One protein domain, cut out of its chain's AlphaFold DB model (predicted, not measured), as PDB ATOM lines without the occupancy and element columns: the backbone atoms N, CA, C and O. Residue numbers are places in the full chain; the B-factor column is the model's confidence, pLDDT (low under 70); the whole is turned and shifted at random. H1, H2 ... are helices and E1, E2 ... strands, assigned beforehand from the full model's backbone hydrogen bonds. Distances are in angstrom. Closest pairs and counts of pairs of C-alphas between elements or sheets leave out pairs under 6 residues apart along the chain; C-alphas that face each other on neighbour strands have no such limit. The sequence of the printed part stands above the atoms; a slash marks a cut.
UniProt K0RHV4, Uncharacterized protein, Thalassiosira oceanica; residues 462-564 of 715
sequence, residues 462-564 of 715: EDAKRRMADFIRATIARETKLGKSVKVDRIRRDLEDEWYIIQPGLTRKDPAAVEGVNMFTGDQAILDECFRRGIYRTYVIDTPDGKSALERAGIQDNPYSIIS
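AT A GLANCE: This is residues 462 to 564 of the 715 residues of an uncharacterized protein of Thalassiosira oceanica (UniProt K0RHV4). A small three-stranded sheet has H1 and H3 over one face, and H4 and H5 continue the helical part beyond H1, away from the sheet. The long loop of residues 503 to 518 lies on the other side of the sheet from these helices, and the hairpin tip, residues 492 to 497, sticks out. The printed part has 103 residues with five named helices and three named strands, in the order H1 H2 E1 E2 E3 H3 H4 H5; the sheet order is E1 - E2 - E3, antiparallel, and the class is mixed, helices and strands. The whole is compact, with a radius of gyration of the C-alphas of 13.3 A, and spans 41 by 30 by 23 A.

HOW THE PARTS SIT: E1, residues 487 to 493, E2, residues 496 to 502, and E3, residues 519 to 521, form a meander, each strand the antiparallel neighbour of the one before. E1 and E2 are a hairpin at 153 degrees, with N 491 and O 498 2.9 A apart, within hydrogen-bond range. E2 and E3 are a hairpin at 150 degrees, with N 520 and O 501 within hydrogen-bond range at 2.8 A. H1, residues 462 to 476, and H3, residues 523 to 532, are on the same face, giving two layers, helices on one face of a sheet. H1 has a height over the sheet of 11.1 A and runs slantwise to the strands, at 49 degrees to E1 on the local plane. H3 has a height over the sheet of 9.6 A and runs along the strands, at 14 degrees to E2 on the local plane. H1 and H3 touch, closest at the C-alphas of Ala 469 and Asp 523, 5.3 A apart, at a steep tilt of 57 degrees, the same way. H5, residues 544 to 552, touches residues 467 to 471 of H1, closest at the C-alphas of Met 468 and Ala 549, 7.0 A apart, at a shallow tilt of 19 degrees, opposite ways. H4, residues 535 to 541, touches residues 472 to 475 of H1, closest at the C-alphas of Ile 472 and Tyr 536, 7.7 A apart. H4 and H5 touch only at the corner, where the C-alphas of Val 540 and Gly 546 are 3.8 A apart. H2, residues 482 to 485, is not on the sheet. Every O i to N i+4 pair is within hydrogen-bond range in H1, H3, H4 and H5; H2 is too short for such a pair.

IN THESE COORDINATES: H1 begins at C-alpha 462 (-57.279, 51.980, 126.803) and is 21.0 A long. E1 measures 18.8 A, E2 18.9 A and E3 6.8 A; C-alpha 496, where E2 begins, is at (-56.178, 42.375, 112.365). H2, H3 and H4 measure 5.2 A, 14.4 A and 9.4 A. H5 measures 12.3 A and ends at C-alpha 552 (-54.566, 63.949, 121.337).

THE WHOLE: The C-alphas farthest apart are those of Pro 511 and Asp 557, at 41.1 A. The printed part has no cut. The link from E2 to E3 is long, with 16 residues; the other links are tight. The mean pLDDT of the printed part is 91.1, and no printed residue is under 70.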
ATOM      1  N   GLU A 462     -57.528  52.967 127.872       94.81
ATOM      2  CA  GLU A 462     -57.279  51.980 126.803       94.81
ATOM      3  C   GLU A 462     -57.209  52.649 125.422       94.81
ATOM      4  O   GLU A 462     -56.291  52.378 124.646       94.81
ATOM      5  N   ASP A 463     -58.099  53.608 125.143       95.12
ATOM      6  CA  ASP A 463     -58.031  54.421 123.920       95.12
ATOM      7  C   ASP A 463     -56.738  55.257 123.869       95.12
ATOM      8  O   ASP A 463     -56.099  55.358 122.817       95.12
ATOM      9  N   ALA A 464     -56.313  55.827 125.004       96.38
ATOM     10  CA  ALA A 464     -55.042  56.539 125.120       96.38
ATOM     11  C   ALA A 464     -53.841  55.605 124.891       96.38
ATOM     12  O   ALA A 464     -52.945  55.928 124.107       96.38
ATOM     13  N   LYS A 465     -53.842  54.421 125.517       96.69
ATOM     14  CA  LYS A 465     -52.807  53.390 125.360       96.69
ATOM     15  C   LYS A 465     -52.637  52.995 123.894       96.69
ATOM     16  O   LYS A 465     -51.524  53.071 123.373       96.69
ATOM     17  N   ARG A 466     -53.734  52.677 123.201       95.81
ATOM     18  CA  ARG A 466     -53.716  52.319 121.777       95.81
ATOM     19  C   ARG A 466     -53.160  53.440 120.901       95.81
ATOM     20  O   ARG A 466     -52.250  53.206 120.108       95.81
ATOM     21  N   ARG A 467     -53.631  54.681 121.094       96.44
ATOM     22  CA  ARG A 467     -53.128  55.867 120.364       96.44
ATOM     23  C   ARG A 467     -51.620  56.056 120.527       96.44
ATOM     24  O   ARG A 467     -50.938  56.379 119.555       96.44
ATOM     25  N   MET A 468     -51.097  55.847 121.733       97.94
ATOM     26  CA  MET A 468     -49.669  56.017 122.005       97.94
ATOM     27  C   MET A 468     -48.820  54.838 121.525       97.94
ATOM     28  O   MET A 468     -47.707  55.063 121.048       97.94
ATOM     29  N   ALA A 469     -49.337  53.607 121.564       96.06
ATOM     30  CA  ALA A 469     -48.688  52.459 120.936       96.06
ATOM     31  C   ALA A 469     -48.574  52.658 119.413       96.06
ATOM     32  O   ALA A 469     -47.493  52.482 118.851       96.06
ATOM     33  N   ASP A 470     -49.640  53.125 118.755       95.12
ATOM     34  CA  ASP A 470     -49.637  53.459 117.324       95.12
ATOM     35  C   ASP A 470     -48.685  54.616 116.981       95.12
ATOM     36  O   ASP A 470     -47.968  54.546 115.979       95.12
ATOM     37  N   PHE A 471     -48.601  55.648 117.829       96.69
ATOM     38  CA  PHE A 471     -47.609  56.718 117.676       96.69
ATOM     39  C   PHE A 471     -46.167  56.195 117.765       96.69
ATOM     40  O   PHE A 471     -45.328  56.566 116.940       96.69
ATOM     41  N   ILE A 472     -45.870  55.317 118.727       95.88
ATOM     42  CA  ILE A 472     -44.532  54.735 118.891       95.88
ATOM     43  C   ILE A 472     -44.180  53.806 117.728       95.88
ATOM     44  O   ILE A 472     -43.098  53.957 117.162       95.88
ATOM     45  N   ARG A 473     -45.093  52.923 117.299       93.38
ATOM     46  CA  ARG A 473     -44.922  52.080 116.098       93.38
ATOM     47  C   ARG A 473     -44.570  52.930 114.876       93.38
ATOM     48  O   ARG A 473     -43.584  52.663 114.196       93.38
ATOM     49  N   ALA A 474     -45.336  53.997 114.641       92.06
ATOM     50  CA  ALA A 474     -45.106  54.927 113.538       92.06
ATOM     51  C   ALA A 474     -43.821  55.759 113.688       92.06
ATOM     52  O   ALA A 474     -43.302  56.260 112.695       92.06
ATOM     53  N   THR A 475     -43.301  55.940 114.901       93.81
ATOM     54  CA  THR A 475     -42.057  56.684 115.137       93.81
ATOM     55  C   THR A 475     -40.834  55.789 114.969       93.81
ATOM     56  O   THR A 475     -39.943  56.164 114.218       93.81
ATOM     57  N   ILE A 476     -40.834  54.566 115.513       90.31
ATOM     58  CA  ILE A 476     -39.766  53.580 115.264       90.31
ATOM     59  C   ILE A 476     -39.668  53.245 113.764       90.31
ATOM     60  O   ILE A 476     -38.570  53.155 113.228       90.31
ATOM     61  N   ALA A 477     -40.801  53.139 113.059       86.44
ATOM     62  CA  ALA A 477     -40.814  52.898 111.612       86.44
ATOM     63  C   ALA A 477     -40.331  54.094 110.758       86.44
ATOM     64  O   ALA A 477     -39.956  53.894 109.604       86.44
ATOM     65  N   ARG A 478     -40.359  55.329 111.287       88.12
ATOM     66  CA  ARG A 478     -39.831  56.537 110.615       88.12
ATOM     67  C   ARG A 478     -38.345  56.757 110.911       88.12
ATOM     68  O   ARG A 478     -37.587  57.139 110.026       88.12
ATOM     69  N   GLU A 479     -37.943  56.538 112.156       89.50
ATOM     70  CA  GLU A 479     -36.615  56.857 112.669       89.50
ATOM     71  C   GLU A 479     -35.612  55.743 112.359       89.50
ATOM     72  O   GLU A 479     -35.491  54.756 113.083       89.50
ATOM     73  N   THR A 480     -34.829  55.917 111.294       73.81
ATOM     74  CA  THR A 480     -33.848  54.916 110.831       73.81
ATOM     75  C   THR A 480     -32.784  54.562 111.875       73.81
ATOM     76  O   THR A 480     -32.241  53.460 111.835       73.81
ATOM     77  N   LYS A 481     -32.498  55.459 112.832       78.31
ATOM     78  CA  LYS A 481     -31.631  55.172 113.987       78.31
ATOM     79  C   LYS A 481     -32.310  54.235 114.995       78.31
ATOM     80  O   LYS A 481     -31.679  53.275 115.422       78.31
ATOM     81  N   LEU A 482     -33.589  54.461 115.317       78.62
ATOM     82  CA  LEU A 482     -34.375  53.546 116.159       78.62
ATOM     83  C   LEU A 482     -34.550  52.181 115.492       78.62
ATOM     84  O   LEU A 482     -34.403  51.167 116.159       78.62
ATOM     85  N   GLY A 483     -34.788  52.144 114.178       73.44
ATOM     86  CA  GLY A 483     -34.927  50.896 113.418       73.44
ATOM     87  C   GLY A 483     -33.706  49.964 113.476       73.44
ATOM     88  O   GLY A 483     -33.840  48.781 113.170       73.44
ATOM     89  N   LYS A 484     -32.528  50.469 113.882       79.50
ATOM     90  CA  LYS A 484     -31.336  49.653 114.169       79.50
ATOM     91  C   LYS A 484     -31.360  49.040 115.572       79.50
ATOM     92  O   LYS A 484     -30.942  47.900 115.718       79.50
ATOM     93  N   SER A 485     -31.845  49.774 116.580       75.81
ATOM     94  CA  SER A 485     -31.861  49.357 117.995       75.81
ATOM     95  C   SER A 485     -33.146  48.637 118.426       75.81
ATOM     96  O   SER A 485     -33.172  47.962 119.459       75.81
ATOM     97  N   VAL A 486     -34.217  48.765 117.640       84.12
ATOM     98  CA  VAL A 486     -35.500  48.083 117.809       84.12
ATOM     99  C   VAL A 486     -36.137  47.858 116.442       84.12
ATOM    100  O   VAL A 486     -36.428  48.814 115.722       84.12
ATOM    101  N   LYS A 487     -36.451  46.604 116.106       84.00
ATOM    102  CA  LYS A 487     -37.210  46.294 114.895       84.00
ATOM    103  C   LYS A 487     -38.705  46.259 115.212       84.00
ATOM    104  O   LYS A 487     -39.144  45.480 116.055       84.00
ATOM    105  N   VAL A 488     -39.492  47.082 114.520       85.44
ATOM    106  CA  VAL A 488     -40.958  46.977 114.504       85.44
ATOM    107  C   VAL A 488     -41.372  46.285 113.218       85.44
ATOM    108  O   VAL A 488     -41.199  46.832 112.132       85.44
ATOM    109  N   ASP A 489     -41.954  45.100 113.358       85.12
ATOM    110  CA  ASP A 489     -42.576  44.370 112.260       85.12
ATOM    111  C   ASP A 489     -44.106  44.322 112.462       85.12
ATOM    112  O   ASP A 489     -44.635  44.463 113.571       85.12
ATOM    113  N   ARG A 490     -44.826  44.121 111.355       84.94
ATOM    114  CA  ARG A 490     -46.290  44.041 111.290       84.94
ATOM    115  C   ARG A 490     -46.691  42.750 110.592       84.94
ATOM    116  O   ARG A 490     -46.251  42.502 109.471       84.94
ATOM    117  N   ILE A 491     -47.582  41.981 111.205       80.50
ATOM    118  CA  ILE A 491     -48.218  40.811 110.593       80.50
ATOM    119  C   ILE A 491     -49.727  41.003 110.588       80.50
ATOM    120  O   ILE A 491     -50.307  41.573 111.502       80.50
ATOM    121  N   ARG A 492     -50.371  40.490 109.540       78.62
ATOM    122  CA  ARG A 492     -51.815  40.291 109.532       78.62
ATOM    123  C   ARG A 492     -52.132  38.894 110.036       78.62
ATOM    124  O   ARG A 492     -51.734  37.925 109.390       78.62
ATOM    125  N   ARG A 493     -52.861  38.806 111.145       76.81
ATOM    126  CA  ARG A 493     -53.594  37.604 111.555       76.81
ATOM    127  C   ARG A 493     -55.076  37.922 111.466       76.81
ATOM    128  O   ARG A 493     -55.496  38.950 111.974       76.81
ATOM    129  N   ASP A 494     -55.843  37.073 110.792       73.88
ATOM    130  CA  ASP A 494     -57.308  37.036 110.909       73.88
ATOM    131  C   ASP A 494     -58.007  38.407 110.757       73.88
ATOM    132  O   ASP A 494     -58.955  38.732 111.460       73.88
ATOM    133  N   LEU A 495     -57.530  39.193 109.777       73.81
ATOM    134  CA  LEU A 495     -57.935  40.570 109.425       73.81
ATOM    135  C   LEU A 495     -57.425  41.698 110.344       73.81
ATOM    136  O   LEU A 495     -57.526  42.862 109.952       73.81
ATOM    137  N   GLU A 496     -56.804  41.390 111.481       75.06
ATOM    138  CA  GLU A 496     -56.178  42.375 112.365       75.06
ATOM    139  C   GLU A 496     -54.670  42.522 112.096       75.06
ATOM    140  O   GLU A 496     -53.956  41.574 111.758       75.06
ATOM    141  N   ASP A 497     -54.172  43.756 112.203       78.19
ATOM    142  CA  ASP A 497     -52.749  44.069 112.073       78.19
ATOM    143  C   ASP A 497     -52.074  43.959 113.453       78.19
ATOM    144  O   ASP A 497     -52.037  44.922 114.222       78.19
ATOM    145  N   GLU A 498     -51.523  42.784 113.758       84.12
ATOM    146  CA  GLU A 498     -50.659  42.574 114.917       84.12
ATOM    147  C   GLU A 498     -49.292  43.229 114.689       84.12
ATOM    148  O   GLU A 498     -48.580  42.949 113.718       84.12
ATOM    149  N   TRP A 499     -48.889  44.068 115.635       85.12
ATOM    150  CA  TRP A 499     -47.570  44.688 115.664       85.12
ATOM    151  C   TRP A 499     -46.744  44.105 116.794       85.12
ATOM    152  O   TRP A 499     -47.254  43.902 117.900       85.12
ATOM    153  N   TYR A 500     -45.458  43.912 116.529       88.06
ATOM    154  CA  TYR A 500     -44.521  43.386 117.504       88.06
ATOM    155  C   TYR A 500     -43.180  44.116 117.425       88.06
ATOM    156  O   TYR A 500     -42.698  44.483 116.351       88.06
ATOM    157  N   ILE A 501     -42.606  44.350 118.601       87.88
ATOM    158  CA  ILE A 501     -41.247  44.850 118.782       87.88
ATOM    159  C   ILE A 501     -40.334  43.646 118.981       87.88
ATOM    160  O   ILE A 501     -40.584  42.849 119.882       87.88
ATOM    161  N   ILE A 502     -39.284  43.523 118.169       88.56
ATOM    162  CA  ILE A 502     -38.209  42.541 118.359       88.56
ATOM    163  C   ILE A 502     -36.891  43.277 118.607       88.56
ATOM    164  O   ILE A 502     -36.630  44.348 118.046       88.56
ATOM    165  N   GLN A 503     -36.051  42.691 119.458       85.56
ATOM    166  CA  GLN A 503     -34.645  43.069 119.573       85.56
ATOM    167  C   GLN A 503     -33.897  42.971 118.222       85.56
ATOM    168  O   GLN A 503     -34.260  42.156 117.371       85.56
ATOM    169  N   PRO A 504     -32.840  43.779 118.010       83.06
ATOM    170  CA  PRO A 504     -32.004  43.706 116.813       83.06
ATOM    171  C   PRO A 504     -31.407  42.316 116.592       83.06
ATOM    172  O   PRO A 504     -31.147  41.579 117.540       83.06
ATOM    173  N   GLY A 505     -31.181  41.962 115.327       85.12
ATOM    174  CA  GLY A 505     -30.605  40.671 114.939       85.12
ATOM    175  C   GLY A 505     -31.555  39.473 115.040       85.12
ATOM    176  O   GLY A 505     -31.251  38.443 114.452       85.12
ATOM    177  N   LEU A 506     -32.708  39.610 115.705       86.69
ATOM    178  CA  LEU A 506     -33.718  38.559 115.814       86.69
ATOM    179  C   LEU A 506     -34.865  38.758 114.814       86.69
ATOM    180  O   LEU A 506     -35.389  39.859 114.615       86.69
ATOM    181  N   THR A 507     -35.305  37.658 114.214       87.88
ATOM    182  CA  THR A 507     -36.548  37.547 113.449       87.88
ATOM    183  C   THR A 507     -37.595  36.785 114.255       87.88
ATOM    184  O   THR A 507     -37.270  35.944 115.086       87.88
ATOM    185  N   ARG A 508     -38.886  36.996 113.963       84.62
ATOM    186  CA  ARG A 508     -39.984  36.233 114.593       84.62
ATOM    187  C   ARG A 508     -39.878  34.708 114.386       84.62
ATOM    188  O   ARG A 508     -40.528  33.959 115.106       84.62
ATOM    189  N   LYS A 509     -39.132  34.241 113.378       88.69
ATOM    190  CA  LYS A 509     -38.934  32.805 113.127       88.69
ATOM    191  C   LYS A 509     -37.854  32.191 114.016       88.69
ATOM    192  O   LYS A 509     -37.773  30.968 114.088       88.69
ATOM    193  N   ASP A 510     -37.032  33.013 114.656       89.94
ATOM    194  CA  ASP A 510     -35.885  32.540 115.412       89.94
ATOM    195  C   ASP A 510     -36.377  31.981 116.756       89.94
ATOM    196  O   ASP A 510     -37.152  32.656 117.439       89.94
ATOM    197  N   PRO A 511     -35.912  30.800 117.207       90.44
ATOM    198  CA  PRO A 511     -36.336  30.222 118.489       90.44
ATOM    199  C   PRO A 511     -36.089  31.131 119.707       90.44
ATOM    200  O   PRO A 511     -36.743  30.990 120.736       90.44
ATOM    201  N   ALA A 512     -35.160  32.086 119.588       90.50
ATOM    202  CA  ALA A 512     -34.836  33.072 120.616       90.50
ATOM    203  C   ALA A 512     -35.775  34.302 120.641       90.50
ATOM    204  O   ALA A 512     -35.682  35.113 121.569       90.50
ATOM    205  N   ALA A 513     -36.698  34.450 119.682       90.31
ATOM    206  CA  ALA A 513     -37.718  35.505 119.660       90.31
ATOM    207  C   ALA A 513     -38.906  35.170 120.588       90.31
ATOM    208  O   ALA A 513     -40.055  35.059 120.164       90.31
ATOM    209  N   VAL A 514     -38.612  34.991 121.877       90.06
ATOM    210  CA  VAL A 514     -39.595  34.625 122.905       90.06
ATOM    211  C   VAL A 514     -40.400  35.849 123.350       90.06
ATOM    212  O   VAL A 514     -39.833  36.898 123.684       90.06
ATOM    213  N   GLU A 515     -41.724  35.694 123.372       90.62
ATOM    214  CA  GLU A 515     -42.679  36.721 123.794       90.62
ATOM    215  C   GLU A 515     -42.475  37.123 125.265       90.62
ATOM    216  O   GLU A 515     -42.292  36.279 126.141       90.62
ATOM    217  N   GLY A 516     -42.480  38.428 125.535       86.31
ATOM    218  CA  GLY A 516     -42.190  39.008 126.848       86.31
ATOM    219  C   GLY A 516     -40.699  39.075 127.214       86.31
ATOM    220  O   GLY A 516     -40.370  39.646 128.254       86.31
ATOM    221  N   VAL A 517     -39.801  38.532 126.379       89.88
ATOM    222  CA  VAL A 517     -38.343  38.517 126.611       89.88
ATOM    223  C   VAL A 517     -37.610  39.320 125.536       89.88
ATOM    224  O   VAL A 517     -37.018  40.359 125.828       89.88
ATOM    225  N   ASN A 518     -37.682  38.859 124.285       89.31
ATOM    226  CA  ASN A 518     -37.003  39.468 123.134       89.31
ATOM    227  C   ASN A 518     -37.980  39.911 122.034       89.31
ATOM    228  O   ASN A 518     -37.592  40.675 121.149       89.31
ATOM    229  N   MET A 519     -39.230  39.448 122.110       92.69
ATOM    230  CA  MET A 519     -40.370  39.878 121.304       92.69
ATOM    231  C   MET A 519     -41.461  40.427 122.235       92.69
ATOM    232  O   MET A 519     -41.659  39.897 123.326       92.69
ATOM    233  N   PHE A 520     -42.144  41.500 121.832       93.31
ATOM    234  CA  PHE A 520     -43.221  42.122 122.608       93.31
ATOM    235  C   PHE A 520     -44.408  42.467 121.705       93.31
ATOM    236  O   PHE A 520     -44.293  43.314 120.812       93.31
ATOM    237  N   THR A 521     -45.548  41.831 121.960       92.31
ATOM    238  CA  THR A 521     -46.828  42.007 121.264       92.31
ATOM    239  C   THR A 521     -47.840  42.777 122.116       92.31
ATOM    240  O   THR A 521     -47.804  42.772 123.345       92.31
ATOM    241  N   GLY A 522     -48.782  43.448 121.450       94.62
ATOM    242  CA  GLY A 522     -49.849  44.197 122.119       94.62
ATOM    243  C   GLY A 522     -49.414  45.565 122.661       94.62
ATOM    244  O   GLY A 522     -48.240  45.838 122.917       94.62
ATOM    245  N   ASP A 523     -50.389  46.463 122.809       95.69
ATOM    246  CA  ASP A 523     -50.137  47.886 123.070       95.69
ATOM    247  C   ASP A 523     -49.384  48.123 124.393       95.69
ATOM    248  O   ASP A 523     -48.426  48.895 124.427       95.69
ATOM    249  N   GLN A 524     -49.765  47.420 125.469       96.50
ATOM    250  CA  GLN A 524     -49.143  47.587 126.788       96.50
ATOM    251  C   GLN A 524     -47.670  47.158 126.806       96.50
ATOM    252  O   GLN A 524     -46.831  47.900 127.312       96.50
ATOM    253  N   ALA A 525     -47.344  45.986 126.252       95.25
ATOM    254  CA  ALA A 525     -45.981  45.459 126.285       95.25
ATOM    255  C   ALA A 525     -45.027  46.317 125.439       95.25
ATOM    256  O   ALA A 525     -43.907  46.595 125.865       95.25
ATOM    257  N   ILE A 526     -45.504  46.806 124.288       95.06
ATOM    258  CA  ILE A 526     -44.788  47.755 123.423       95.06
ATOM    259  C   ILE A 526     -44.474  49.058 124.167       95.06
ATOM    260  O   ILE A 526     -43.327  49.511 124.151       95.06
ATOM    261  N   LEU A 527     -45.460  49.646 124.850       96.75
ATOM    262  CA  LEU A 527     -45.276  50.867 125.642       96.75
ATOM    263  C   LEU A 527     -44.296  50.655 126.804       96.75
ATOM    264  O   LEU A 527     -43.392  51.466 127.010       96.75
ATOM    265  N   ASP A 528     -44.444  49.546 127.525       96.75
ATOM    266  CA  ASP A 528     -43.616  49.179 128.672       96.75
ATOM    267  C   ASP A 528     -42.156  48.880 128.286       96.75
ATOM    268  O   ASP A 528     -41.236  49.223 129.031       96.75
ATOM    269  N   GLU A 529     -41.918  48.238 127.138       95.00
ATOM    270  CA  GLU A 529     -40.578  48.005 126.579       95.00
ATOM    271  C   GLU A 529     -39.946  49.316 126.098       95.00
ATOM    272  O   GLU A 529     -38.809  49.626 126.458       95.00
ATOM    273  N   CYS A 530     -40.693  50.149 125.367       95.19
ATOM    274  CA  CYS A 530     -40.201  51.452 124.914       95.19
ATOM    275  C   CYS A 530     -39.906  52.402 126.081       95.19
ATOM    276  O   CYS A 530     -38.972  53.198 126.005       95.19
ATOM    277  N   PHE A 531     -40.655  52.313 127.182       96.62
ATOM    278  CA  PHE A 531     -40.332  53.024 128.415       96.62
ATOM    279  C   PHE A 531     -39.056  52.474 129.071       96.62
ATOM    280  O   PHE A 531     -38.193  53.261 129.459       96.62
ATOM    281  N   ARG A 532     -38.883  51.144 129.148       94.44
ATOM    282  CA  ARG A 532     -37.665  50.516 129.703       94.44
ATOM    283  C   ARG A 532     -36.399  50.866 128.917       94.44
ATOM    284  O   ARG A 532     -35.373  51.110 129.545       94.44
ATOM    285  N   ARG A 533     -36.484  50.971 127.586       92.38
ATOM    286  CA  ARG A 533     -35.395  51.426 126.694       92.38
ATOM    287  C   ARG A 533     -35.197  52.947 126.657       92.38
ATOM    288  O   ARG A 533     -34.376  53.434 125.894       92.38
ATOM    289  N   GLY A 534     -35.991  53.729 127.391       94.94
ATOM    290  CA  GLY A 534     -35.954  55.196 127.335       94.94
ATOM    291  C   GLY A 534     -36.558  55.824 126.068       94.94
ATOM    292  O   GLY A 534     -36.858  57.014 126.092       94.94
ATOM    293  N   ILE A 535     -36.838  55.040 125.019       95.19
ATOM    294  CA  ILE A 535     -37.472  55.462 123.755       95.19
ATOM    295  C   ILE A 535     -38.749  56.271 124.010       95.19
ATOM    296  O   ILE A 535     -38.949  57.311 123.387       95.19
ATOM    297  N   TYR A 536     -39.590  55.844 124.961       96.62
ATOM    298  CA  TYR A 536     -40.798  56.590 125.331       96.62
ATOM    299  C   TYR A 536     -40.455  58.016 125.783       96.62
ATOM    300  O   TYR A 536     -41.091  58.970 125.357       96.62
ATOM    301  N   ARG A 537     -39.421  58.195 126.611       96.12
ATOM    302  CA  ARG A 537     -39.013  59.528 127.065       96.12
ATOM    303  C   ARG A 537     -38.505  60.364 125.888       96.12
ATOM    304  O   ARG A 537     -39.118  61.379 125.565       96.12
ATOM    305  N   THR A 538     -37.485  59.862 125.195       95.75
ATOM    306  CA  THR A 538     -36.807  60.569 124.101       95.75
ATOM    307  C   THR A 538     -37.757  60.972 122.974       95.75
ATOM    308  O   THR A 538     -37.618  62.061 122.433       95.75
ATOM    309  N   TYR A 539     -38.727  60.120 122.617       96.56
ATOM    310  CA  TYR A 539     -39.576  60.325 121.439       96.56
ATOM    311  C   TYR A 539     -41.017  60.753 121.740       96.56
ATOM    312  O   TYR A 539     -41.652  61.325 120.854       96.56
ATOM    313  N   VAL A 540     -41.538  60.533 122.954       97.12
ATOM    314  CA  VAL A 540     -42.897  60.963 123.346       97.12
ATOM    315  C   VAL A 540     -42.883  62.188 124.262       97.12
ATOM    316  O   VAL A 540     -43.694  63.090 124.075       97.12
ATOM    317  N   ILE A 541     -41.988  62.233 125.252       97.50
ATOM    318  CA  ILE A 541     -41.956  63.322 126.242       97.50
ATOM    319  C   ILE A 541     -41.183  64.525 125.705       97.50
ATOM    320  O   ILE A 541     -41.632  65.664 125.837       97.50
ATOM    321  N   ASP A 542     -40.021  64.272 125.106       96.75
ATOM    322  CA  ASP A 542     -39.055  65.329 124.807       96.75
ATOM    323  C   ASP A 542     -39.304  65.989 123.426       96.75
ATOM    324  O   ASP A 542     -38.904  67.135 123.213       96.75
ATOM    325  N   THR A 543     -40.046  65.340 122.510       96.81
ATOM    326  CA  THR A 543     -40.356  65.867 121.159       96.81
ATOM    327  C   THR A 543     -41.676  66.658 121.087       96.81
ATOM    328  O   THR A 543     -42.612  66.379 121.842       96.81
ATOM    329  N   PRO A 544     -41.818  67.616 120.144       97.50
ATOM    330  CA  PRO A 544     -43.099  68.282 119.887       97.50
ATOM    331  C   PRO A 544     -44.165  67.319 119.331       97.50
ATOM    332  O   PRO A 544     -45.290  67.317 119.826       97.50
ATOM    333  N   ASP A 545     -43.802  66.444 118.381       97.19
ATOM    334  CA  ASP A 545     -44.674  65.392 117.819       97.19
ATOM    335  C   ASP A 545     -45.299  64.519 118.925       97.19
ATOM    336  O   ASP A 545     -46.493  64.204 118.890       97.19
ATOM    337  N   GLY A 546     -44.482  64.145 119.915       97.38
ATOM    338  CA  GLY A 546     -44.864  63.346 121.073       97.38
ATOM    339  C   GLY A 546     -45.807  64.080 122.023       97.38
ATOM    340  O   GLY A 546     -46.851  63.535 122.384       97.38
ATOM    341  N   LYS A 547     -45.527  65.351 122.339       97.81
ATOM    342  CA  LYS A 547     -46.428  66.209 123.131       97.81
ATOM    343  C   LYS A 547     -47.800  66.354 122.466       97.81
ATOM    344  O   LYS A 547     -48.817  66.099 123.109       97.81
ATOM    345  N   SER A 548     -47.844  66.622 121.161       97.75
ATOM    346  CA  SER A 548     -49.102  66.657 120.401       97.75
ATOM    347  C   SER A 548     -49.776  65.283 120.268       97.75
ATOM    348  O   SER A 548     -50.966  65.210 119.963       97.75
ATOM    349  N   ALA A 549     -49.067  64.164 120.451       97.88
ATOM    350  CA  ALA A 549     -49.683  62.840 120.562       97.88
ATOM    351  C   ALA A 549     -50.317  62.617 121.946       97.88
ATOM    352  O   ALA A 549     -51.455  62.153 122.010       97.88
ATOM    353  N   LEU A 550     -49.641  63.023 123.027       98.00
ATOM    354  CA  LEU A 550     -50.145  62.963 124.406       98.00
ATOM    355  C   LEU A 550     -51.401  63.823 124.618       98.00
ATOM    356  O   LEU A 550     -52.359  63.365 125.242       98.00
ATOM    357  N   GLU A 551     -51.423  65.034 124.055       97.81
ATOM    358  CA  GLU A 551     -52.595  65.920 124.026       97.81
ATOM    359  C   GLU A 551     -53.775  65.241 123.309       97.81
ATOM    360  O   GLU A 551     -54.857  65.089 123.875       97.81
ATOM    361  N   ARG A 552     -53.551  64.707 122.097       97.31
ATOM    362  CA  ARG A 552     -54.566  63.949 121.337       97.31
ATOM    363  C   ARG A 552     -54.985  62.632 121.996       97.31
ATOM    364  O   ARG A 552     -56.018  62.076 121.615       97.31
ATOM    365  N   ALA A 553     -54.202  62.104 122.931       96.94
ATOM    366  CA  ALA A 553     -54.548  60.950 123.753       96.94
ATOM    367  C   ALA A 553     -55.238  61.344 125.076       96.94
ATOM    368  O   ALA A 553     -55.735  60.465 125.771       96.94
ATOM    369  N   GLY A 554     -55.315  62.639 125.413       97.31
ATOM    370  CA  GLY A 554     -55.943  63.132 126.641       97.31
ATOM    371  C   GLY A 554     -55.148  62.834 127.917       97.31
ATOM    372  O   GLY A 554     -55.739  62.778 128.992       97.31
ATOM    373  N   ILE A 555     -53.832  62.616 127.804       97.62
ATOM    374  CA  ILE A 555     -52.950  62.215 128.919       97.62
ATOM    375  C   ILE A 555     -51.730  63.136 129.094       97.62
ATOM    376  O   ILE A 555     -50.769  62.761 129.758       97.62
ATOM    377  N   GLN A 556     -51.746  64.341 128.518       97.44
ATOM    378  CA  GLN A 556     -50.621  65.289 128.585       97.44
ATOM    379  C   GLN A 556     -50.173  65.619 130.022       97.44
ATOM    380  O   GLN A 556     -48.977  65.737 130.274       97.44
ATOM    381  N   ASP A 557     -51.117  65.701 130.966       97.56
ATOM    382  CA  ASP A 557     -50.847  66.056 132.366       97.56
ATOM    383  C   ASP A 557     -50.256  64.877 133.167       97.56
ATOM    384  O   ASP A 557     -49.685  65.056 134.241       97.56
ATOM    385  N   ASN A 558     -50.387  63.650 132.650       97.56
ATOM    386  CA  ASN A 558     -49.826  62.438 133.240       97.56
ATOM    387  C   ASN A 558     -49.444  61.428 132.140       97.56
ATOM    388  O   ASN A 558     -50.098  60.392 131.992       97.56
ATOM    389  N   PRO A 559     -48.367  61.686 131.377       97.12
ATOM    390  CA  PRO A 559     -48.031  60.891 130.193       97.12
ATOM    391  C   PRO A 559     -47.656  59.439 130.526       97.12
ATOM    392  O   PRO A 559     -47.701  58.563 129.669       97.12
ATOM    393  N   TYR A 560     -47.328  59.155 131.787       97.56
ATOM    394  CA  TYR A 560     -47.008  57.812 132.263       97.56
ATOM    395  C   TYR A 560     -48.237  57.017 132.749       97.56
ATOM    396  O   TYR A 560     -48.066  55.896 133.223       97.56
ATOM    397  N   SER A 561     -49.469  57.541 132.634       97.06
ATOM    398  CA  SER A 561     -50.702  56.852 133.076       97.06
ATOM    399  C   SER A 561     -50.984  55.537 132.338       97.06
ATOM    400  O   SER A 561     -51.656  54.656 132.879       97.06
ATOM    401  N   ILE A 562     -50.464  55.419 131.115       97.19
ATOM    402  CA  ILE A 562     -50.586  54.250 130.234       97.19
ATOM    403  C   ILE A 562     -49.436  53.240 130.390       97.19
ATOM    404  O   ILE A 562     -49.469  52.192 129.755       97.19
ATOM    405  N   ILE A 563     -48.414  53.537 131.203       97.50
ATOM    406  CA  ILE A 563     -47.290  52.625 131.470       97.50
ATOM    407  C   ILE A 563     -47.624  51.760 132.688       97.50
ATOM    408  O   ILE A 563     -48.128  52.257 133.702       97.50
ATOM    409  N   SER A 564     -47.317  50.463 132.632       97.00
ATOM    410  CA  SER A 564     -47.621  49.542 133.728       97.00
ATOM    411  C   SER A 564     -46.962  49.976 135.038       97.00
ATOM    412  O   SER A 564     -45.752  50.212 135.124       97.00
TER     413      SER A 564